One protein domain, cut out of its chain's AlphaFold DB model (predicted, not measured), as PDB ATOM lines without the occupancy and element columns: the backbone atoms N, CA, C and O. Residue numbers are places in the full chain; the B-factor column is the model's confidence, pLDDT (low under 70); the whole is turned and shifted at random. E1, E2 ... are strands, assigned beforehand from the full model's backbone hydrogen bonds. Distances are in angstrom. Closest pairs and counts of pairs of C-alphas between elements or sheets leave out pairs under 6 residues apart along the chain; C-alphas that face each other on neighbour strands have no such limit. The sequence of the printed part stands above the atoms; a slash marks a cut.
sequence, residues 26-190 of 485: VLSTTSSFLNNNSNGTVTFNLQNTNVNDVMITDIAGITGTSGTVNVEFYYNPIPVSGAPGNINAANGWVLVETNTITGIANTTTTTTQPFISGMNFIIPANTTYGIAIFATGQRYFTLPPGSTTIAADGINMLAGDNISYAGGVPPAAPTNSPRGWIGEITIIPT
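AT A GLANCE: This is residues 26 to 190 of the 485 residues of an uncharacterized protein of Bacteroidetes bacterium (UniProt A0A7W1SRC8). Picture a sandwich of two twisted sheets, the larger, E5-E4-E7-E2-E10-E9, over the smaller, E1-E12-E3-E6, with edges near each other on both sides, E5 to E6 and E9 to E1, like a flattened, nearly closed barrel. A small two-stranded sheet, E8 and E11, sits at one end. The printed part has 165 residues with no named helix and twelve named strands, E1 to E12 in order along the chain; the class is all strand, and each sheet is antiparallel. The whole is compact and rounded, with a radius of gyration of the C-alphas of 14.1 A and spans of 41 by 32 by 31 A.

IN THESE COORDINATES: Start with the larger sheet. Find C-alpha 94 at (-0.607, 27.054, -25.800), where E5 begins; it runs through residues 94 to 103, 24.4 A, and bends by 50 degrees at residue 100. Beside it look for E4, residues 67 to 76, 29.5 A long, then E7, residues 127 to 135, 25.3 A, and E2, residues 42 to 48, 19.3 A. E10, residues 155 to 160, and E9, residues 147 to 152, complete this sheet. For the smaller sheet, go to C-alpha 26 at (11.378, 16.207, -42.628), where E1, residues 26 to 28, begins. Next come E12, residues 183 to 189, 20.0 A, which ends at C-alpha 189 at (0.148, 18.207, -46.097), and E3, residues 54 to 61, 20.3 A, which bends by 57 degrees at residue 57. E6, residues 113 to 123, is the longest strand by residues, spans 23.1 A and bends by 80 degrees at residue 120. The small sheet is E8, residues 139 to 142, with E11, residues 179 to 181.

HOW THE PARTS SIT: In the larger sheet, E5 and E4 form a hairpin; look at N 71 and O 99, 2.8 A apart and within hydrogen-bond range. E4 and E7 are antiparallel at 160 degrees, with N 76 and O 130 2.7 A apart, and E7 and E2 are antiparallel neighbours at 150 degrees, with N 48 and O 127 within hydrogen-bond range at 2.8 A. E2 and E10 show N 47 and O 156 at 2.8 A, and the hairpin of E9 and E10 has N 148 and O 159 at 2.8 A. From edge to edge this sheet twists by 100 degrees and curls by 54 degrees. In the smaller sheet, find N 27 and O 185 of E1 and E12 at 2.9 A, N 184 and O 60 of E12 and E3 at 2.8 A, and N 56 and O 121 of E3 and E6 at 2.8 A. The two sheets are face to face as a sandwich, with 69 pairs of C-alphas within 10 A and best planes 34 degrees apart. At the edge strands E5 and E6, the closest C-alphas are those of Asn 99 and Ile 116, 6.4 A; at E1 and E9, those of Leu 27 and Ala 152, 6.0 A. In the small sheet, N 141 and O 180 are 2.9 A apart; E11 and E2 have their closest C-alphas at Trp 181 and Val 42, 5.9 A. E11 runs on into E12 at 58 degrees across one residue. E4 and E12 are apart.

THE WHOLE: The C-alphas farthest apart are those of Val 51 and Gly 67, 41.3 A. Residues 26 to 190 run without a cut. The long links are E1 to E2, E4 to E5 and E10 to E11; in the last, residues 165 to 166 pair antiparallel with residues 42 to 43 of E2. The mean pLDDT of the printed part is 95.0, and no printed residue is under 70.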
ATOM      1  N   VAL A  26      10.610  16.142 -43.875       88.62
ATOM      2  CA  VAL A  26      11.378  16.207 -42.628       88.62
ATOM      3  C   VAL A  26      12.216  17.475 -42.659       88.62
ATOM      4  O   VAL A  26      13.182  17.579 -43.413       88.62
ATOM      5  N   LEU A  27      11.847  18.449 -41.831       91.06
ATOM      6  CA  LEU A  27      12.622  19.664 -41.636       91.06
ATOM      7  C   LEU A  27      13.663  19.408 -40.541       91.06
ATOM      8  O   LEU A  27      13.317  19.336 -39.362       91.06
ATOM      9  N   SER A  28      14.928  19.238 -40.937       93.19
ATOM     10  CA  SER A  28      16.031  18.855 -40.044       93.19
ATOM     11  C   SER A  28      17.042  19.984 -39.879       93.19
ATOM     12  O   SER A  28      17.482  20.586 -40.856       93.19
ATOM     13  N   THR A  29      17.455  20.250 -38.639       93.62
ATOM     14  CA  THR A  29      18.532  21.207 -38.329       93.62
ATOM     15  C   THR A  29      19.872  20.538 -38.019       93.62
ATOM     16  O   THR A  29      20.880  21.215 -37.804       93.62
ATOM     17  N   THR A  30      19.907  19.204 -38.025       90.00
ATOM     18  CA  THR A  30      21.031  18.373 -37.556       90.00
ATOM     19  C   THR A  30      22.303  18.487 -38.402       90.00
ATOM     20  O   THR A  30      23.393  18.210 -37.901       90.00
ATOM     21  N   SER A  31      22.179  18.924 -39.659       86.19
ATOM     22  CA  SER A  31      23.298  19.216 -40.566       86.19
ATOM     23  C   SER A  31      23.793  20.662 -40.470       86.19
ATOM     24  O   SER A  31      24.911  20.958 -40.881       86.19
ATOM     25  N   SER A  32      22.969  21.566 -39.931       88.94
ATOM     26  CA  SER A  32      23.250  23.006 -39.876       88.94
ATOM     27  C   SER A  32      23.794  23.452 -38.520       88.94
ATOM     28  O   SER A  32      24.546  24.422 -38.443       88.94
ATOM     29  N   PHE A  33      23.418  22.765 -37.438       93.00
ATOM     30  CA  PHE A  33      23.714  23.180 -36.068       93.00
ATOM     31  C   PHE A  33      24.536  22.140 -35.312       93.00
ATOM     32  O   PHE A  33      24.224  20.952 -35.315       93.00
ATOM     33  N   LEU A  34      25.563  22.605 -34.595       92.81
ATOM     34  CA  LEU A  34      26.396  21.748 -33.752       92.81
ATOM     35  C   LEU A  34      25.767  21.543 -32.372       92.81
ATOM     36  O   LEU A  34      25.216  22.466 -31.773       92.81
ATOM     37  N   ASN A  35      25.941  20.352 -31.807       93.50
ATOM     38  CA  ASN A  35      25.545  20.063 -30.433       93.50
ATOM     39  C   ASN A  35      26.515  20.728 -29.439       93.50
ATOM     40  O   ASN A  35      27.626  20.238 -29.256       93.50
ATOM     41  N   ASN A  36      26.118  21.837 -28.794       91.19
ATOM     42  CA  ASN A  36      27.041  22.589 -27.929       91.19
ATOM     43  C   ASN A  36      26.532  22.883 -26.506       91.19
ATOM     44  O   ASN A  36      27.310  22.781 -25.560       91.19
ATOM     45  N   ASN A  37      25.246  23.166 -26.304       91.06
ATOM     46  CA  ASN A  37      24.707  23.606 -25.015       91.06
ATOM     47  C   ASN A  37      23.497  22.779 -24.573       91.06
ATOM     48  O   ASN A  37      22.931  22.026 -25.358       91.06
ATOM     49  N   SER A  38      23.101  22.930 -23.305       88.31
ATOM     50  CA  SER A  38      21.919  22.283 -22.727       88.31
ATOM     51  C   SER A  38      21.230  23.185 -21.720       88.31
ATOM     52  O   SER A  38      21.854  23.547 -20.723       88.31
ATOM     53  N   ASN A  39      19.949  23.480 -21.938       79.81
ATOM     54  CA  ASN A  39      19.087  24.165 -20.970       79.81
ATOM     55  C   ASN A  39      17.618  24.185 -21.453       79.81
ATOM     56  O   ASN A  39      17.169  25.176 -22.016       79.81
ATOM     57  N   GLY A  40      16.886  23.089 -21.246       90.94
ATOM     58  CA  GLY A  40      15.418  23.067 -21.313       90.94
ATOM     59  C   GLY A  40      14.797  23.591 -22.617       90.94
ATOM     60  O   GLY A  40      15.025  23.041 -23.685       90.94
ATOM     61  N   THR A  41      13.941  24.607 -22.543       97.25
ATOM     62  CA  THR A  41      13.134  25.034 -23.697       97.25
ATOM     63  C   THR A  41      13.971  25.693 -24.783       97.25
ATOM     64  O   THR A  41      14.888  26.455 -24.483       97.25
ATOM     65  N   VAL A  42      13.609  25.469 -26.047       98.00
ATOM     66  CA  VAL A  42      14.085  26.251 -27.193       98.00
ATOM     67  C   VAL A  42      12.889  26.782 -27.973       98.00
ATOM     68  O   VAL A  42      11.961  26.026 -28.257       98.00
ATOM     69  N   THR A  43      12.920  28.068 -28.322       98.25
ATOM     70  CA  THR A  43      11.915  28.733 -29.151       98.25
ATOM     71  C   THR A  43      12.474  29.133 -30.507       98.25
ATOM     72  O   THR A  43      13.658  29.446 -30.634       98.25
ATOM     73  N   PHE A  44      11.617  29.125 -31.520       98.12
ATOM     74  CA  PHE A  44      11.896  29.559 -32.891       98.12
ATOM     75  C   PHE A  44      10.568  29.834 -33.603       98.12
ATOM     76  O   PHE A  44       9.507  29.570 -33.041       98.12
ATOM     77  N   ASN A  45      10.601  30.337 -34.837       98.62
ATOM     78  CA  ASN A  45       9.387  30.479 -35.640       98.62
ATOM     79  C   ASN A  45       9.311  29.385 -36.699       98.62
ATOM     80  O   ASN A  45      10.307  29.079 -37.352       98.62
ATOM     81  N   LEU A  46       8.120  28.829 -36.891       98.12
ATOM     82  CA  LEU A  46       7.826  27.888 -37.963       98.12
ATOM     83  C   LEU A  46       6.785  28.521 -38.882       98.12
ATOM     84  O   LEU A  46       5.701  28.908 -38.444       98.12
ATOM     85  N   GLN A  47       7.145  28.675 -40.148       98.00
ATOM     86  CA  GLN A  47       6.347  29.351 -41.156       98.00
ATOM     87  C   GLN A  47       5.922  28.359 -42.229       98.00
ATOM     88  O   GLN A  47       6.766  27.722 -42.850       98.00
ATOM     89  N   ASN A  48       4.620  28.288 -42.481       96.06
ATOM     90  CA  ASN A  48       4.052  27.610 -43.630       96.06
ATOM     91  C   ASN A  48       3.823  28.631 -44.752       96.06
ATOM     92  O   ASN A  48       2.953  29.489 -44.629       96.06
ATOM     93  N   THR A  49       4.591  28.554 -45.837       94.88
ATOM     94  CA  THR A  49       4.404  29.366 -47.053       94.88
ATOM     95  C   THR A  49       3.602  28.636 -48.129       94.88
ATOM     96  O   THR A  49       3.486  29.131 -49.250       94.88
ATOM     97  N   ASN A  50       3.079  27.445 -47.832       89.19
ATOM     98  CA  ASN A  50       2.178  26.751 -48.737       89.19
ATOM     99  C   ASN A  50       0.810  27.441 -48.773       89.19
ATOM    100  O   ASN A  50       0.372  28.093 -47.823       89.19
ATOM    101  N   VAL A  51       0.101  27.230 -49.884       87.44
ATOM    102  CA  VAL A  51      -1.287  27.681 -50.073       87.44
ATOM    103  C   VAL A  51      -2.305  26.859 -49.278       87.44
ATOM    104  O   VAL A  51      -3.451  27.280 -49.158       87.44
ATOM    105  N   ASN A  52      -1.886  25.712 -48.739       89.38
ATOM    106  CA  ASN A  52      -2.704  24.809 -47.940       89.38
ATOM    107  C   ASN A  52      -2.113  24.640 -46.539       89.38
ATOM    108  O   ASN A  52      -0.918  24.857 -46.311       89.38
ATOM    109  N   ASP A  53      -2.964  24.202 -45.623       91.94
ATOM    110  CA  ASP A  53      -2.572  23.823 -44.276       91.94
ATOM    111  C   ASP A  53      -1.621  22.616 -44.302       91.94
ATOM    112  O   ASP A  53      -1.665  21.756 -45.189       91.94
ATOM    113  N   VAL A  54      -0.775  22.537 -43.284       93.44
ATOM    114  CA  VAL A  54       0.122  21.401 -43.059       93.44
ATOM    115  C   VAL A  54      -0.032  20.897 -41.637       93.44
ATOM    116  O   VAL A  54      -0.510  21.621 -40.768       93.44
ATOM    117  N   MET A  55       0.372  19.660 -41.390       93.62
ATOM    118  CA  MET A  55       0.256  19.003 -40.099       93.62
ATOM    119  C   MET A  55       1.615  18.484 -39.647       93.62
ATOM    120  O   MET A  55       2.247  17.702 -40.353       93.62
ATOM    121  N   ILE A  56       2.051  18.893 -38.458       95.06
ATOM    122  CA  ILE A  56       3.167  18.249 -37.767       95.06
ATOM    123  C   ILE A  56       2.677  16.902 -37.243       95.06
ATOM    124  O   ILE A  56       1.631  16.841 -36.597       95.06
ATOM    125  N   THR A  57       3.453  15.856 -37.507       93.75
ATOM    126  CA  THR A  57       3.170  14.471 -37.101       93.75
ATOM    127  C   THR A  57       4.176  13.948 -36.090       93.75
ATOM    128  O   THR A  57       3.787  13.314 -35.111       93.75
ATOM    129  N   ASP A  58       5.453  14.289 -36.255       96.38
ATOM    130  CA  ASP A  58       6.512  13.863 -35.347       96.38
ATOM    131  C   ASP A  58       7.483  15.006 -35.053       96.38
ATOM    132  O   ASP A  58       7.764  15.855 -35.903       96.38
ATOM    133  N   ILE A  59       8.029  14.995 -33.843       97.94
ATOM    134  CA  ILE A  59       9.159  15.820 -33.423       97.94
ATOM    135  C   ILE A  59      10.221  14.869 -32.879       97.94
ATOM    136  O   ILE A  59       9.937  14.040 -32.013       97.94
ATOM    137  N   ALA A  60      11.453  15.011 -33.354       98.06
ATOM    138  CA  ALA A  60      12.628  14.354 -32.803       98.06
ATOM    139  C   ALA A  60      13.657  15.406 -32.384       98.06
ATOM    140  O   ALA A  60      13.760  16.474 -32.985       98.06
ATOM    141  N   GLY A  61      14.421  15.126 -31.337       97.25
ATOM    142  CA  GLY A  61      15.373  16.082 -30.785       97.25
ATOM    143  C   GLY A  61      16.501  15.404 -30.035       97.25
ATOM    144  O   GLY A  61      16.665  14.184 -30.075       97.25
ATOM    145  N   ILE A  62      17.306  16.207 -29.348       97.25
ATOM    146  CA  ILE A  62      18.464  15.722 -28.602       97.25
ATOM    147  C   ILE A  62      18.347  16.146 -27.143       97.25
ATOM    148  O   ILE A  62      18.106  17.314 -26.836       97.25
ATOM    149  N   THR A  63      18.569  15.200 -26.236       96.44
ATOM    150  CA  THR A  63      18.725  15.450 -24.802       96.44
ATOM    151  C   THR A  63      20.115  15.023 -24.334       96.44
ATOM    152  O   THR A  63      20.676  14.042 -24.812       96.44
ATOM    153  N   GLY A  64      20.689  15.764 -23.390       95.69
ATOM    154  CA  GLY A  64      21.892  15.384 -22.652       95.69
ATOM    155  C   GLY A  64      21.613  14.484 -21.444       95.69
ATOM    156  O   GLY A  64      22.546  14.178 -20.705       95.69
ATOM    157  N   THR A  65      20.360  14.083 -21.220       94.44
ATOM    158  CA  THR A  65      19.924  13.307 -20.054       94.44
ATOM    159  C   THR A  65      19.608  11.865 -20.444       94.44
ATOM    160  O   THR A  65      18.906  11.620 -21.422       94.44
ATOM    161  N   SER A  66      20.091  10.910 -19.647       96.06
ATOM    162  CA  SER A  66      19.704   9.499 -19.753       96.06
ATOM    163  C   SER A  66      18.532   9.185 -18.825       96.06
ATOM    164  O   SER A  66      18.480   9.693 -17.705       96.06
ATOM    165  N   GLY A  67      17.640   8.288 -19.242       95.81
ATOM    166  CA  GLY A  67      16.487   7.869 -18.438       95.81
ATOM    167  C   GLY A  67      15.260   8.737 -18.702       95.81
ATOM    168  O   GLY A  67      15.011   9.113 -19.837       95.81
ATOM    169  N   THR A  68      14.452   9.033 -17.688       97.44
ATOM    170  CA  THR A  68      13.186   9.751 -17.893       97.44
ATOM    171  C   THR A  68      13.414  11.177 -18.397       97.44
ATOM    172  O   THR A  68      13.996  12.004 -17.695       97.44
ATOM    173  N   VAL A  69      12.906  11.480 -19.593       97.62
ATOM    174  CA  VAL A  69      12.926  12.820 -20.185       97.62
ATOM    175  C   VAL A  69      11.499  13.249 -20.481       97.62
ATOM    176  O   VAL A  69      10.815  12.637 -21.299       97.62
ATOM    177  N   ASN A  70      11.060  14.314 -19.816       97.69
ATOM    178  CA  ASN A  70       9.791  14.963 -20.130       97.69
ATOM    179  C   ASN A  70       9.982  15.870 -21.332       97.69
ATOM    180  O   ASN A  70      10.986  16.585 -21.383       97.69
ATOM    181  N   VAL A  71       9.022  15.835 -22.247       98.25
ATOM    182  CA  VAL A  71       8.977  16.613 -23.477       98.25
ATOM    183  C   VAL A  71       7.643  17.344 -23.539       98.25
ATOM    184  O   VAL A  71       6.601  16.757 -23.252       98.25
ATOM    185  N   GLU A  72       7.667  18.608 -23.937       98.44
ATOM    186  CA  GLU A  72       6.464  19.414 -24.130       98.44
ATOM    187  C   GLU A  72       6.592  20.218 -25.426       98.44
ATOM    188  O   GLU A  72       7.649  20.785 -25.721       98.44
ATOM    189  N   PHE A  73       5.510  20.272 -26.198       98.44
ATOM    190  CA  PHE A  73       5.416  21.063 -27.419       98.44
ATOM    191  C   PHE A  73       4.359  22.149 -27.250       98.44
ATOM    192  O   PHE A  73       3.196  21.869 -26.961       98.44
ATOM    193  N   TYR A  74       4.774  23.394 -27.448       98.69
ATOM    194  CA  TYR A  74       3.927  24.572 -27.366       98.69
ATOM    195  C   TYR A  74       3.957  25.342 -28.681       98.69
ATOM    196  O   TYR A  74       4.979  25.385 -29.375       98.69
ATOM    197  N   TYR A  75       2.872  26.061 -28.946       98.56
ATOM    198  CA  TYR A  75       2.837  27.075 -29.991       98.56
ATOM    199  C   TYR A  75       2.301  28.408 -29.470       98.56
ATOM    200  O   TYR A  75       1.604  28.473 -28.459       98.56
ATOM    201  N   ASN A  76       2.626  29.471 -30.191       98.44
ATOM    202  CA  ASN A  76       2.061  30.797 -30.059       98.44
ATOM    203  C   ASN A  76       1.575  31.240 -31.450       98.44
ATOM    204  O   ASN A  76       2.365  31.212 -32.400       98.44
ATOM    205  N   PRO A  77       0.305  31.657 -31.603       97.50
ATOM    206  CA  PRO A  77      -0.198  32.187 -32.869       97.50
ATOM    207  C   PRO A  77       0.572  33.414 -33.375       97.50
ATOM    208  O   PRO A  77       0.518  33.724 -34.562       97.50
ATOM    209  N   ILE A  78       1.261  34.121 -32.476       97.44
ATOM    210  CA  ILE A  78       2.106  35.267 -32.790       97.44
ATOM    211  C   ILE A  78       3.562  34.781 -32.898       97.44
ATOM    212  O   ILE A  78       4.065  34.162 -31.955       97.44
ATOM    213  N   PRO A  79       4.262  35.064 -34.013       97.50
ATOM    214  CA  PRO A  79       5.683  34.765 -34.145       97.50
ATOM    215  C   PRO A  79       6.507  35.414 -33.030       97.50
ATOM    216  O   PRO A  79       6.268  36.556 -32.641       97.50
ATOM    217  N   VAL A  80       7.536  34.717 -32.563       98.06
ATOM    218  CA  VAL A  80       8.548  35.271 -31.667       98.06
ATOM    219  C   VAL A  80       9.276  36.408 -32.392       98.06
ATOM    220  O   VAL A  80       9.902  36.196 -33.432       98.06
ATOM    221  N   SER A  81       9.169  37.618 -31.847       96.38
ATOM    222  CA  SER A  81       9.775  38.849 -32.375       96.38
ATOM    223  C   SER A  81      10.343  39.712 -31.238       96.38
ATOM    224  O   SER A  81      10.063  40.905 -31.118       96.38
ATOM    225  N   GLY A  82      11.066  39.067 -30.328       96.25
ATOM    226  CA  GLY A  82      11.548  39.596 -29.057       96.25
ATOM    227  C   GLY A  82      11.590  38.494 -28.002       96.25
ATOM    228  O   GLY A  82      11.321  37.330 -28.301       96.25
ATOM    229  N   ALA A  83      11.944  38.846 -26.766       95.94
ATOM    230  CA  ALA A  83      11.965  37.880 -25.671       95.94
ATOM    231  C   ALA A  83      10.561  37.262 -25.488       95.94
ATOM    232  O   ALA A  83       9.597  38.013 -25.328       95.94
ATOM    233  N   PRO A  84      10.419  35.924 -25.484       96.62
ATOM    234  CA  PRO A  84       9.115  35.258 -25.599       96.62
ATOM    235  C   PRO A  84       8.265  35.286 -24.320       96.62
ATOM    236  O   PRO A  84       7.148  34.762 -24.314       96.62
ATOM    237  N   GLY A  85       8.787  35.857 -23.230       96.62
ATOM    238  CA  GLY A  85       8.169  35.792 -21.909       96.62
ATOM    239  C   GLY A  85       8.106  34.365 -21.356       96.62
ATOM    240  O   GLY A  85       8.706  33.430 -21.884       96.62
ATOM    241  N   ASN A  86       7.395  34.207 -20.241       98.06
ATOM    242  CA  ASN A  86       7.125  32.906 -19.634       98.06
ATOM    243  C   ASN A  86       6.322  32.022 -20.600       98.06
ATOM    244  O   ASN A  86       5.317  32.482 -21.143       98.06
ATOM    245  N   ILE A  87       6.720  30.758 -20.766       98.31
ATOM    246  CA  ILE A  87       6.039  29.798 -21.647       98.31
ATOM    247  C   ILE A  87       4.756  29.312 -20.969       98.31
ATOM    248  O   ILE A  87       4.717  28.280 -20.304       98.31
ATOM    249  N   ASN A  88       3.713  30.132 -21.049       97.69
ATOM    250  CA  ASN A  88       2.396  29.871 -20.487       97.69
ATOM    251  C   ASN A  88       1.302  30.657 -21.230       97.69
ATOM    252  O   ASN A  88       1.578  31.568 -22.016       97.69
ATOM    253  N   ALA A  89       0.048  30.341 -20.908       96.81
ATOM    254  CA  ALA A  89      -1.120  30.957 -21.531       96.81
ATOM    255  C   ALA A  89      -1.184  32.487 -21.362       96.81
ATOM    256  O   ALA A  89      -1.711  33.170 -22.235       96.81
ATOM    257  N   ALA A  90      -0.620  33.044 -20.281       96.88
ATOM    258  CA  ALA A  90      -0.626  34.491 -20.049       96.88
ATOM    259  C   ALA A  90       0.201  35.264 -21.093       96.88
ATOM    260  O   ALA A  90      -0.118  36.413 -21.380       96.88
ATOM    261  N   ASN A  91       1.211  34.626 -21.695       97.19
ATOM    262  CA  ASN A  91       1.993  35.188 -22.801       97.19
ATOM    263  C   ASN A  91       1.607  34.592 -24.167       97.19
ATOM    264  O   ASN A  91       2.383  34.662 -25.116       97.19
ATOM    265  N   GLY A  92       0.418  33.992 -24.278       97.06
ATOM    266  CA  GLY A  92      -0.111  33.460 -25.538       97.06
ATOM    267  C   GLY A  92       0.433  32.089 -25.952       97.06
ATOM    268  O   GLY A  92       0.094  31.618 -27.034       97.06
ATOM    269  N   TRP A  93       1.239  31.431 -25.112       98.50
ATOM    270  CA  TRP A  93       1.704  30.069 -25.371       98.50
ATOM    271  C   TRP A  93       0.632  29.043 -25.012       98.50
ATOM    272  O   TRP A  93       0.108  29.031 -23.897       98.50
ATOM    273  N   VAL A  94       0.355  28.143 -25.946       98.38
ATOM    274  CA  VAL A  94      -0.607  27.054 -25.800       98.38
ATOM    275  C   VAL A  94       0.151  25.735 -25.832       98.38
ATOM    276  O   VAL A  94       0.895  25.467 -26.774       98.38
ATOM    277  N   LEU A  95      -0.029  24.923 -24.789       98.19
ATOM    278  CA  LEU A  95       0.497  23.561 -24.730       98.19
ATOM    279  C   LEU A  95      -0.299  22.683 -25.692       98.19
ATOM    280  O   LEU A  95      -1.518  22.584 -25.562       98.19
ATOM    281  N   VAL A  96       0.391  22.077 -26.650       97.00
ATOM    282  CA  VAL A  96      -0.207  21.187 -27.651       97.00
ATOM    283  C   VAL A  96      -0.135  19.746 -27.182       97.00
ATOM    284  O   VAL A  96      -1.138  19.045 -27.221       97.00
ATOM    285  N   GLU A  97       1.051  19.312 -26.759       96.50
ATOM    286  CA  GLU A  97       1.312  17.911 -26.450       96.50
ATOM    287  C   GLU A  97       2.378  17.770 -25.364       96.50
ATOM    288  O   GLU A  97       3.305  18.581 -25.265       96.50
ATOM    289  N   THR A  98       2.251  16.707 -24.574       97.12
ATOM    290  CA  THR A  98       3.219  16.313 -23.547       97.12
ATOM    291  C   THR A  98       3.588  14.856 -23.725       97.12
ATOM    292  O   THR A  98       2.729  14.023 -23.993       97.12
ATOM    293  N   ASN A  99       4.857  14.525 -23.527       97.44
ATOM    294  CA  ASN A  99       5.315  13.149 -23.594       97.44
ATOM    295  C   ASN A  99       6.409  12.876 -22.559       97.44
ATOM    296  O   ASN A  99       7.102  13.783 -22.093       97.44
ATOM    297  N   THR A 100       6.601  11.604 -22.232       97.62
ATOM    298  CA  THR A 100       7.731  11.136 -21.434       97.62
ATOM    299  C   THR A 100       8.429  10.019 -22.191       97.62
ATOM    300  O   THR A 100       7.846   8.966 -22.444       97.62
ATOM    301  N   ILE A 101       9.697  10.236 -22.527       96.94
ATOM    302  CA  ILE A 101      10.518   9.268 -23.254       96.94
ATOM    303  C   ILE A 101      11.599   8.677 -22.347       96.94
ATOM    304  O   ILE A 101      11.974   9.257 -21.323       96.94
ATOM    305  N   THR A 102      12.141   7.529 -22.755       97.81
ATOM    306  CA  THR A 102      13.415   7.034 -22.220       97.81
ATOM    307  C   THR A 102      14.546   7.670 -23.020       97.81
ATOM    308  O   THR A 102      14.897   7.198 -24.097       97.81
ATOM    309  N   GLY A 103      15.077   8.772 -22.501       96.00
ATOM    310  CA  GLY A 103      16.155   9.543 -23.090       96.00
ATOM    311  C   GLY A 103      17.468   8.770 -23.158       96.00
ATOM    312  O   GLY A 103      17.902   8.130 -22.195       96.00
ATOM    313  N   ILE A 104      18.115   8.886 -24.308       97.06
ATOM    314  CA  ILE A 104      19.499   8.507 -24.563       97.06
ATOM    315  C   ILE A 104      20.315   9.799 -24.525       97.06
ATOM    316  O   ILE A 104      20.129  10.667 -25.383       97.06
ATOM    317  N   ALA A 105      21.200   9.946 -23.533       95.81
ATOM    318  CA  ALA A 105      22.038  11.135 -23.428       95.81
ATOM    319  C   ALA A 105      22.973  11.265 -24.635       95.81
ATOM    320  O   ALA A 105      23.733  10.351 -24.957       95.81
ATOM    321  N   ASN A 106      22.963  12.441 -25.253       94.88
ATOM    322  CA  ASN A 106      23.827  12.781 -26.368       94.88
ATOM    323  C   ASN A 106      24.316  14.231 -26.245       94.88
ATOM    324  O   ASN A 106      23.569  15.194 -26.434       94.88
ATOM    325  N   THR A 107      25.598  14.392 -25.929       93.44
ATOM    326  CA  THR A 107      26.243  15.702 -25.749       93.44
ATOM    327  C   THR A 107      27.237  16.046 -26.856       93.44
ATOM    328  O   THR A 107      27.803  17.136 -26.823       93.44
ATOM    329  N   THR A 108      27.452  15.144 -27.819       90.62
ATOM    330  CA  THR A 108      28.550  15.235 -28.796       90.62
ATOM    331  C   THR A 108      28.093  15.182 -30.250       90.62
ATOM    332  O   THR A 108      28.677  15.871 -31.079       90.62
ATOM    333  N   THR A 109      27.069  14.394 -30.579       93.25
ATOM    334  CA  THR A 109      26.605  14.201 -31.965       93.25
ATOM    335  C   THR A 109      25.280  14.919 -32.210       93.25
ATOM    336  O   THR A 109      24.636  15.395 -31.273       93.25
ATOM    337  N   THR A 110      24.857  14.987 -33.471       92.88
ATOM    338  CA  THR A 110      23.560  15.548 -33.877       92.88
ATOM    339  C   THR A 110      22.495  14.478 -34.142       92.88
ATOM    340  O   THR A 110      21.422  14.793 -34.642       92.88
ATOM    341  N   THR A 111      22.753  13.218 -33.768       94.56
ATOM    342  CA  THR A 111      21.772  12.130 -33.874       94.56
ATOM    343  C   THR A 111      20.588  12.373 -32.938       94.56
ATOM    344  O   THR A 111      20.754  12.455 -31.714       94.56
ATOM    345  N   THR A 112      19.402  12.489 -33.529       96.69
ATOM    346  CA  THR A 112      18.126  12.730 -32.853       96.69
ATOM    347  C   THR A 112      17.524  11.442 -32.301       96.69
ATOM    348  O   THR A 112      17.886  10.329 -32.682       96.69
ATOM    349  N   GLN A 113      16.585  11.601 -31.371       97.00
ATOM    350  CA  GLN A 113      15.694  10.541 -30.915       97.00
ATOM    351  C   GLN A 113      14.245  11.048 -30.910       97.00
ATOM    352  O   GLN A 113      14.036  12.254 -30.725       97.00
ATOM    353  N   PRO A 114      13.245  10.166 -31.090       97.50
ATOM    354  CA  PRO A 114      11.844  10.566 -31.080       97.50
ATOM    355  C   PRO A 114      11.467  11.250 -29.764       97.50
ATOM    356  O   PRO A 114      11.721  10.721 -28.682       97.50
ATOM    357  N   PHE A 115      10.874  12.434 -29.867       97.56
ATOM    358  CA  PHE A 115      10.387  13.229 -28.742       97.56
ATOM    359  C   PHE A 115       8.867  13.112 -28.634       97.56
ATOM    360  O   PHE A 115       8.350  12.815 -27.559       97.56
ATOM    361  N   ILE A 116       8.152  13.287 -29.744       97.44
ATOM    362  CA  ILE A 116       6.697  13.120 -29.847       97.44
ATOM    363  C   ILE A 116       6.399  12.489 -31.207       97.44
ATOM    364  O   ILE A 116       6.971  12.921 -32.205       97.44
ATOM    365  N   SER A 117       5.493  11.511 -31.243       93.88
ATOM    366  CA  SER A 117       5.087  10.836 -32.477       93.88
ATOM    367  C   SER A 117       3.578  10.713 -32.612       93.88
ATOM    368  O   SER A 117       2.883  10.496 -31.619       93.88
ATOM    369  N   GLY A 118       3.085  10.812 -33.847       86.88
ATOM    370  CA  GLY A 118       1.664  10.677 -34.180       86.88
ATOM    371  C   GLY A 118       0.775  11.840 -33.727       86.88
ATOM    372  O   GLY A 118      -0.413  11.628 -33.481       86.88
ATOM    373  N   MET A 119       1.324  13.052 -33.591       91.19
ATOM    374  CA  MET A 119       0.523  14.239 -33.277       91.19
ATOM    375  C   MET A 119      -0.244  14.741 -34.510       91.19
ATOM    376  O   MET A 119       0.098  14.411 -35.640       91.19
ATOM    377  N   ASN A 120      -1.274  15.566 -34.293       89.88
ATOM    378  CA  ASN A 120      -2.097  16.138 -35.366       89.88
ATOM    379  C   ASN A 120      -2.165  17.669 -35.259       89.88
ATOM    380  O   ASN A 120      -3.248  18.250 -35.182       89.88
ATOM    381  N   PHE A 121      -1.008  18.333 -35.187       94.94
ATOM    382  CA  PHE A 121      -0.959  19.787 -35.017       94.94
ATOM    383  C   PHE A 121      -0.929  20.510 -36.364       94.94
ATOM    384  O   PHE A 121       0.013  20.337 -37.134       94.94
ATOM    385  N   ILE A 122      -1.940  21.338 -36.638       94.75
ATOM    386  CA  ILE A 122      -2.089  22.041 -37.916       94.75
ATOM    387  C   ILE A 122      -1.420  23.419 -37.872       94.75
ATOM    388  O   ILE A 122      -1.672  24.216 -36.970       94.75
ATOM    389  N   ILE A 123      -0.631  23.725 -38.904       96.38
ATOM    390  CA  ILE A 123      -0.166  25.076 -39.223       96.38
ATOM    391  C   ILE A 123      -0.929  25.542 -40.467       96.38
ATOM    392  O   ILE A 123      -0.729  24.969 -41.546       96.38
ATOM    393  N   PRO A 124      -1.785  26.570 -40.353       96.19
ATOM    394  CA  PRO A 124      -2.556  27.042 -41.490       96.19
ATOM    395  C   PRO A 124      -1.683  27.550 -42.641       96.19
ATOM    396  O   PRO A 124      -0.520  27.917 -42.448       96.19
ATOM    397  N   ALA A 125      -2.250  27.585 -43.845       93.69
ATOM    398  CA  ALA A 125      -1.619  28.186 -45.017       93.69
ATOM    399  C   ALA A 125      -1.112  29.612 -44.731       93.69
ATOM    400  O   ALA A 125      -1.765  30.386 -44.023       93.69
ATOM    401  N   ASN A 126       0.033  29.981 -45.313       94.75
ATOM    402  CA  ASN A 126       0.621  31.329 -45.226       94.75
ATOM    403  C   ASN A 126       0.740  31.895 -43.795       94.75
ATOM    404  O   ASN A 126       0.653  33.106 -43.585       94.75
ATOM    405  N   THR A 127       0.921  31.025 -42.802       97.62
ATOM    406  CA  THR A 127       0.930  31.388 -41.382       97.62
ATOM    407  C   THR A 127       2.299  31.131 -40.771       97.62
ATOM    408  O   THR A 127       2.995  30.186 -41.130       97.62
ATOM    409  N   THR A 128       2.704  31.988 -39.834       98.50
ATOM    410  CA  THR A 128       3.910  31.792 -39.021       98.50
ATOM    411  C   THR A 128       3.512  31.697 -37.560       98.50
ATOM    412  O   THR A 128       2.846  32.597 -37.057       98.50
ATOM    413  N   TYR A 129       3.935  30.632 -36.885       98.56
ATOM    414  CA  TYR A 129       3.752  30.450 -35.448       98.56
ATOM    415  C   TYR A 129       5.081  30.535 -34.714       98.56
ATOM    416  O   TYR A 129       6.115  30.090 -35.217       98.56
ATOM    417  N   GLY A 130       5.035  31.081 -33.499       98.44
ATOM    418  CA  GLY A 130       6.080  30.864 -32.513       98.44
ATOM    419  C   GLY A 130       5.978  29.437 -31.998       98.44
ATOM    420  O   GLY A 130       4.902  28.984 -31.624       98.44
ATOM    421  N   ILE A 131       7.085  28.715 -31.985       98.56
ATOM    422  CA  ILE A 131       7.180  27.346 -31.494       98.56
ATOM    423  C   ILE A 131       8.071  27.337 -30.262       98.56
ATOM    424  O   ILE A 131       9.076  28.047 -30.221       98.56
ATOM    425  N   ALA A 132       7.713  26.530 -29.265       98.31
ATOM    426  CA  ALA A 132       8.566  26.224 -28.130       98.31
ATOM    427  C   ALA A 132       8.573  24.711 -27.892       98.31
ATOM    428  O   ALA A 132       7.531  24.099 -27.669       98.31
ATOM    429  N   ILE A 133       9.761  24.112 -27.949       98.31
ATOM    430  CA  ILE A 133       9.978  22.693 -27.654       98.31
ATOM    431  C   ILE A 133      10.796  22.621 -26.375       98.31
ATOM    432  O   ILE A 133      11.910  23.150 -26.318       98.31
ATOM    433  N   PHE A 134      10.248  21.969 -25.361       98.38
ATOM    434  CA  PHE A 134      10.947  21.646 -24.130       98.38
ATOM    435  C   PHE A 134      11.271  20.159 -24.096       98.38
ATOM    436  O   PHE A 134      10.430  19.325 -24.417       98.38
ATOM    437  N   ALA A 135      12.473  19.836 -23.628       97.75
ATOM    438  CA  ALA A 135      12.817  18.512 -23.158       97.75
ATOM    439  C   ALA A 135      13.743  18.620 -21.947       97.75
ATOM    440  O   ALA A 135      14.605  19.504 -21.856       97.75
ATOM    441  N   THR A 136      13.614  17.686 -21.010       97.00
ATOM    442  CA  THR A 136      14.549  17.589 -19.884       97.00
ATOM    443  C   THR A 136      15.955  17.333 -20.422       97.00
ATOM    444  O   THR A 136      16.204  16.300 -21.037       97.00
ATOM    445  N   GLY A 137      16.877  18.276 -20.207       95.00
ATOM    446  CA  GLY A 137      18.239  18.209 -20.751       95.00
ATOM    447  C   GLY A 137      18.352  18.515 -22.248       95.00
ATOM    448  O   GLY A 137      19.346  18.127 -22.854       95.00
ATOM    449  N   GLN A 138      17.362  19.171 -22.860       96.00
ATOM    450  CA  GLN A 138      17.391  19.491 -24.288       96.00
ATOM    451  C   GLN A 138      18.680  20.198 -24.708       96.00
ATOM    452  O   GLN A 138      19.133  21.148 -24.058       96.00
ATOM    453  N   ARG A 139      19.228  19.752 -25.838       96.19
ATOM    454  CA  ARG A 139      20.413  20.328 -26.463       96.19
ATOM    455  C   ARG A 139      20.029  21.368 -27.509       96.19
ATOM    456  O   ARG A 139      19.011  21.251 -28.187       96.19
ATOM    457  N   TYR A 140      20.864  22.389 -27.641       95.69
ATOM    458  CA  TYR A 140      20.716  23.450 -28.637       95.69
ATOM    459  C   TYR A 140      22.081  24.001 -29.047       95.69
ATOM    460  O   TYR A 140      23.093  23.673 -28.427       95.69
ATOM    461  N   PHE A 141      22.087  24.843 -30.079       95.94
ATOM    462  CA  PHE A 141      23.265  25.484 -30.655       95.94
ATOM    463  C   PHE A 141      23.323  26.985 -30.331       95.94
ATOM    464  O   PHE A 141      22.295  27.661 -30.279       95.94
ATOM    465  N   THR A 142      24.528  27.530 -30.137       96.00
ATOM    466  CA  THR A 142      24.735  28.989 -30.088       96.00
ATOM    467  C   THR A 142      24.825  29.505 -31.510       96.00
ATOM    468  O   THR A 142      25.820  29.251 -32.181       96.00
ATOM    469  N   LEU A 143      23.811  30.243 -31.950       94.25
ATOM    470  CA  LEU A 143      23.840  30.853 -33.271       94.25
ATOM    471  C   LEU A 143      24.797  32.058 -33.283       94.25
ATOM    472  O   LEU A 143      24.887  32.778 -32.282       94.25
ATOM    473  N   PRO A 144      25.498  32.303 -34.401       93.12
ATOM    474  CA  PRO A 144      26.071  33.613 -34.680       93.12
ATOM    475  C   PRO A 144      24.975  34.698 -34.722       93.12
ATOM    476  O   PRO A 144      23.813  34.367 -34.969       93.12
ATOM    477  N   PRO A 145      25.324  35.983 -34.523       91.31
ATOM    478  CA  PRO A 145      24.399  37.090 -34.765       91.31
ATOM    479  C   PRO A 145      23.817  37.052 -36.187       91.31
ATOM    480  O   PRO A 145      24.508  36.673 -37.136       91.31
ATOM    481  N   GLY A 146      22.568  37.485 -36.334       92.31
ATOM    482  CA  GLY A 146      21.791  37.446 -37.570       92.31
ATOM    483  C   GLY A 146      20.605  36.482 -37.515       92.31
ATOM    484  O   GLY A 146      20.211  35.996 -36.453       92.31
ATOM    485  N   SER A 147      20.007  36.228 -38.681       91.19
ATOM    486  CA  SER A 147      18.926  35.257 -38.863       91.19
ATOM    487  C   SER A 147      19.381  34.065 -39.701       91.19
ATOM    488  O   SER A 147      20.271  34.157 -40.543       91.19
ATOM    489  N   THR A 148      18.776  32.913 -39.447       93.62
ATOM    490  CA  THR A 148      18.989  31.664 -40.174       93.62
ATOM    491  C   THR A 148      17.634  31.078 -40.537       93.62
ATOM    492  O   THR A 148      16.754  30.973 -39.682       93.62
ATOM    493  N   THR A 149      17.491  30.675 -41.798       95.50
ATOM    494  CA  THR A 149      16.300  30.004 -42.319       95.50
ATOM    495  C   THR A 149      16.687  28.624 -42.814       95.50
ATOM    496  O   THR A 149      17.550  28.502 -43.680       95.50
ATOM    497  N   ILE A 150      16.028  27.599 -42.288       92.19
ATOM    498  CA  ILE A 150      16.102  26.231 -42.799       92.19
ATOM    499  C   ILE A 150      14.758  25.951 -43.458       92.19
ATOM    500  O   ILE A 150      13.725  26.089 -42.805       92.19
ATOM    501  N   ALA A 151      14.767  25.620 -44.747       90.69
ATOM    502  CA  ALA A 151      13.562  25.498 -45.558       90.69
ATOM    503  C   ALA A 151      13.453  24.110 -46.194       90.69
ATOM    504  O   ALA A 151      14.439  23.598 -46.724       90.69
ATOM    505  N   ALA A 152      12.255  23.534 -46.178       83.06
ATOM    506  CA  ALA A 152      11.905  22.334 -46.931       83.06
ATOM    507  C   ALA A 152      10.417  22.389 -47.304       83.06
ATOM    508  O   ALA A 152       9.580  22.658 -46.446       83.06
ATOM    509  N   ASP A 153      10.096  22.176 -48.582       79.31
ATOM    510  CA  ASP A 153       8.724  22.012 -49.095       79.31
ATOM    511  C   ASP A 153       7.722  23.092 -48.648       79.31
ATOM    512  O   ASP A 153       6.605  22.827 -48.201       79.31
ATOM    513  N   GLY A 154       8.145  24.357 -48.743       87.00
ATOM    514  CA  GLY A 154       7.316  25.503 -48.360       87.00
ATOM    515  C   GLY A 154       7.149  25.675 -46.850       87.00
ATOM    516  O   GLY A 154       6.304  26.456 -46.421       87.00
ATOM    517  N   ILE A 155       7.938  24.972 -46.035       93.19
ATOM    518  CA  ILE A 155       8.035  25.187 -44.594       93.19
ATOM    519  C   ILE A 155       9.398  25.770 -44.254       93.19
ATOM    520  O   ILE A 155      10.428  25.209 -44.622       93.19
ATOM    521  N   ASN A 156       9.402  26.864 -43.497       95.56
ATOM    522  CA  ASN A 156      10.610  27.524 -43.024       95.56
ATOM    523  C   ASN A 156      10.692  27.446 -41.499       95.56
ATOM    524  O   ASN A 156       9.788  27.906 -40.801       95.56
ATOM    525  N   MET A 157      11.804  26.939 -40.975       97.06
ATOM    526  CA  MET A 157      12.221  27.161 -39.596       97.06
ATOM    527  C   MET A 157      13.119  28.394 -39.554       97.06
ATOM    528  O   MET A 157      14.176  28.426 -40.184       97.06
ATOM    529  N   LEU A 158      12.692  29.404 -38.805       97.62
ATOM    530  CA  LEU A 158      13.384  30.675 -38.657       97.62
ATOM    531  C   LEU A 158      13.962  30.763 -37.246       97.62
ATOM    532  O   LEU A 158      13.231  30.672 -36.257       97.62
ATOM    533  N   ALA A 159      15.267  30.986 -37.158       97.06
ATOM    534  CA  ALA A 159      15.981  31.226 -35.913       97.06
ATOM    535  C   ALA A 159      16.920  32.428 -36.063       97.06
ATOM    536  O   ALA A 159      17.180  32.894 -37.170       97.06
ATOM    537  N   GLY A 160      17.422  32.955 -34.951       96.38
ATOM    538  CA  GLY A 160      18.301  34.121 -34.940       96.38
ATOM    539  C   GLY A 160      17.956  35.162 -33.887       96.38
ATOM    540  O   GLY A 160      17.198  34.896 -32.941       96.38
ATOM    541  N   ASP A 161      18.539  36.346 -34.067       95.69
ATOM    542  CA  ASP A 161      18.368  37.503 -33.189       95.69
ATOM    543  C   ASP A 161      16.898  37.898 -33.092       95.69
ATOM    544  O   ASP A 161      16.206  38.038 -34.099       95.69
ATOM    545  N   ASN A 162      16.408  38.073 -31.864       94.94
ATOM    546  CA  ASN A 162      15.006  38.376 -31.562       94.94
ATOM    547  C   ASN A 162      13.976  37.335 -32.048       94.94
ATOM    548  O   ASN A 162      12.786  37.538 -31.845       94.94
ATOM    549  N   ILE A 163      14.402  36.214 -32.630       96.44
ATOM    550  CA  ILE A 163      13.513  35.186 -33.192       96.44
ATOM    551  C   ILE A 163      13.569  33.900 -32.364       96.44
ATOM    552  O   ILE A 163      12.571  33.202 -32.223       96.44
ATOM    553  N   SER A 164      14.737  33.578 -31.805       97.31
ATOM    554  CA  SER A 164      14.970  32.295 -31.139       97.31
ATOM    555  C   SER A 164      15.670  32.444 -29.797       97.31
ATOM    556  O   SER A 164      16.636  33.205 -29.661       97.31
ATOM    557  N   TYR A 165      15.175  31.709 -28.805       98.00
ATOM    558  CA  TYR A 165      15.647  31.759 -27.427       98.00
ATOM    559  C   TYR A 165      15.789  30.349 -26.868       98.00
ATOM    560  O   TYR A 165      15.081  29.441 -27.287       98.00
ATOM    561  N   ALA A 166      16.671  30.148 -25.894       97.44
ATOM    562  CA  ALA A 166      16.711  28.910 -25.129       97.44
ATOM    563  C   ALA A 166      16.948  29.144 -23.636       97.44
ATOM    564  O   ALA A 166      17.466  30.186 -23.215       97.44
ATOM    565  N   GLY A 167      16.609  28.149 -22.825       95.25
ATOM    566  CA  GLY A 167      16.779  28.179 -21.378       95.25
ATOM    567  C   GLY A 167      15.480  27.989 -20.612       95.25
ATOM    568  O   GLY A 167      14.391  28.248 -21.114       95.25
ATOM    569  N   GLY A 168      15.614  27.601 -19.348       92.31
ATOM    570  CA  GLY A 168      14.479  27.493 -18.443       92.31
ATOM    571  C   GLY A 168      13.622  26.254 -18.698       92.31
ATOM    572  O   GLY A 168      13.762  25.541 -19.690       92.31
ATOM    573  N   VAL A 169      12.745  25.988 -17.739       95.81
ATOM    574  CA  VAL A 169      11.743  24.921 -17.783       95.81
ATOM    575  C   VAL A 169      10.382  25.609 -17.757       95.81
ATOM    576  O   VAL A 169      10.211  26.480 -16.894       95.81
ATOM    577  N   PRO A 170       9.428  25.289 -18.653       96.75
ATOM    578  CA  PRO A 170       8.105  25.895 -18.625       96.75
ATOM    579  C   PRO A 170       7.494  25.808 -17.213       96.75
ATOM    580  O   PRO A 170       7.640  24.791 -16.534       96.75
ATOM    581  N   PRO A 171       6.882  26.892 -16.706       96.50
ATOM    582  CA  PRO A 171       6.520  28.109 -17.426       96.50
ATOM    583  C   PRO A 171       7.613  29.192 -17.453       96.50
ATOM    584  O   PRO A 171       7.325  30.316 -17.853       96.50
ATOM    585  N   ALA A 172       8.839  28.941 -16.987       97.00
ATOM    586  CA  ALA A 172       9.893  29.957 -16.992       97.00
ATOM    587  C   ALA A 172      10.250  30.403 -18.422       97.00
ATOM    588  O   ALA A 172      10.204  29.617 -19.367       97.00
ATOM    589  N   ALA A 173      10.598  31.682 -18.569       95.75
ATOM    590  CA  ALA A 173      10.981  32.260 -19.849       95.75
ATOM    591  C   ALA A 173      12.389  31.801 -20.280       95.75
ATOM    592  O   ALA A 173      13.320  31.907 -19.472       95.75
ATOM    593  N   PRO A 174      12.593  31.374 -21.538       96.75
ATOM    594  CA  PRO A 174      13.927  31.244 -22.108       96.75
ATOM    595  C   PRO A 174      14.532  32.632 -22.347       96.75
ATOM    596  O   PRO A 174      13.895  33.513 -22.923       96.75
ATOM    597  N   THR A 175      15.774  32.833 -21.904       95.75
ATOM    598  CA  THR A 175      16.442  34.150 -21.913       95.75
ATOM    599  C   THR A 175      17.719  34.196 -22.747       95.75
ATOM    600  O   THR A 175      18.203  35.282 -23.055       95.75
ATOM    601  N   ASN A 176      18.274  33.050 -23.150       95.56
ATOM    602  CA  ASN A 176      19.490  33.021 -23.957       95.56
ATOM    603  C   ASN A 176      19.142  33.167 -25.436       95.56
ATOM    604  O   ASN A 176      18.393  32.351 -25.953       95.56
ATOM    605  N   SER A 177      19.735  34.129 -26.138       94.81
ATOM    606  CA  SER A 177      19.508  34.365 -27.572       94.81
ATOM    607  C   SER A 177      20.815  34.785 -28.262       94.81
ATOM    608  O   SER A 177      21.717  35.272 -27.570       94.81
ATOM    609  N   PRO A 178      20.976  34.554 -29.577       96.19
ATOM    610  CA  PRO A 178      20.174  33.664 -30.426       96.19
ATOM    611  C   PRO A 178      20.548  32.189 -30.204       96.19
ATOM    612  O   PRO A 178      21.708  31.861 -29.929       96.19
ATOM    613  N   ARG A 179      19.573  31.273 -30.258       96.12
ATOM    614  CA  ARG A 179      19.798  29.834 -30.015       96.12
ATOM    615  C   ARG A 179      19.075  28.983 -31.053       96.12
ATOM    616  O   ARG A 179      17.896  29.178 -31.289       96.12
ATOM    617  N   GLY A 180      19.786  28.034 -31.655       95.44
ATOM    618  CA  GLY A 180      19.237  27.125 -32.663       95.44
ATOM    619  C   GLY A 180      18.769  25.820 -32.030       95.44
ATOM    620  O   GLY A 180      19.540  25.175 -31.317       95.44
ATOM    621  N   TRP A 181      17.526  25.418 -32.284       96.81
ATOM    622  CA  TRP A 181      17.031  24.106 -31.872       96.81
ATOM    623  C   TRP A 181      17.663  23.004 -32.723       96.81
ATOM    624  O   TRP A 181      17.701  23.130 -33.945       96.81
ATOM    625  N   ILE A 182      18.146  21.931 -32.089       96.19
ATOM    626  CA  ILE A 182      18.744  20.786 -32.785       96.19
ATOM    627  C   ILE A 182      17.739  19.640 -32.783       96.19
ATOM    628  O   ILE A 182      17.506  19.016 -31.743       96.19
ATOM    629  N   GLY A 183      17.154  19.369 -33.942       96.19
ATOM    630  CA  GLY A 183      16.133  18.347 -34.076       96.19
ATOM    631  C   GLY A 183      15.505  18.296 -35.460       96.19
ATOM    632  O   GLY A 183      15.998  18.897 -36.418       96.19
ATOM    633  N   GLU A 184      14.418  17.540 -35.538       96.62
ATOM    634  CA  GLU A 184      13.681  17.231 -36.757       96.62
ATOM    635  C   GLU A 184      12.184  17.371 -36.514       96.62
ATOM    636  O   GLU A 184      11.665  16.892 -35.503       96.62
ATOM    637  N   ILE A 185      11.489  18.018 -37.446       96.19
ATOM    638  CA  ILE A 185      10.028  18.089 -37.462       96.19
ATOM    639  C   ILE A 185       9.540  17.396 -38.722       96.19
ATOM    640  O   ILE A 185       9.910  17.774 -39.833       96.19
ATOM    641  N   THR A 186       8.685  16.404 -38.533       93.38
ATOM    642  CA  THR A 186       8.033  15.678 -39.613       93.38
ATOM    643  C   THR A 186       6.676  16.296 -39.880       93.38
ATOM    644  O   THR A 186       5.845  16.428 -38.977       93.38
ATOM    645  N   ILE A 187       6.450  16.681 -41.130       92.19
ATOM    646  CA  ILE A 187       5.285  17.433 -41.570       92.19
ATOM    647  C   ILE A 187       4.663  16.710 -42.755       92.19
ATOM    648  O   ILE A 187       5.364  16.225 -43.642       92.19
ATOM    649  N   ILE A 188       3.339  16.651 -42.767       88.31
ATOM    650  CA  ILE A 188       2.554  16.184 -43.904       88.31
ATOM    651  C   ILE A 188       1.609  17.302 -44.361       88.31
ATOM    652  O   ILE A 188       1.177  18.123 -43.549       88.31
ATOM    653  N   PRO A 189       1.253  17.371 -45.645       86.38
ATOM    654  CA  PRO A 189       0.148  18.207 -46.097       86.38
ATOM    655  C   PRO A 189      -1.179  17.702 -45.505       86.38
ATOM    656  O   PRO A 189      -1.321  16.521 -45.204       86.38
ATOM    657  N   THR A 190      -2.173  18.573 -45.329       84.94
ATOM    658  CA  THR A 190      -3.502  18.149 -44.829       84.94
ATOM    659  C   THR A 190      -4.492  17.823 -45.943       84.94
ATOM    660  O   THR A 190      -5.521  17.194 -45.697       84.94
TER     661      THR A 190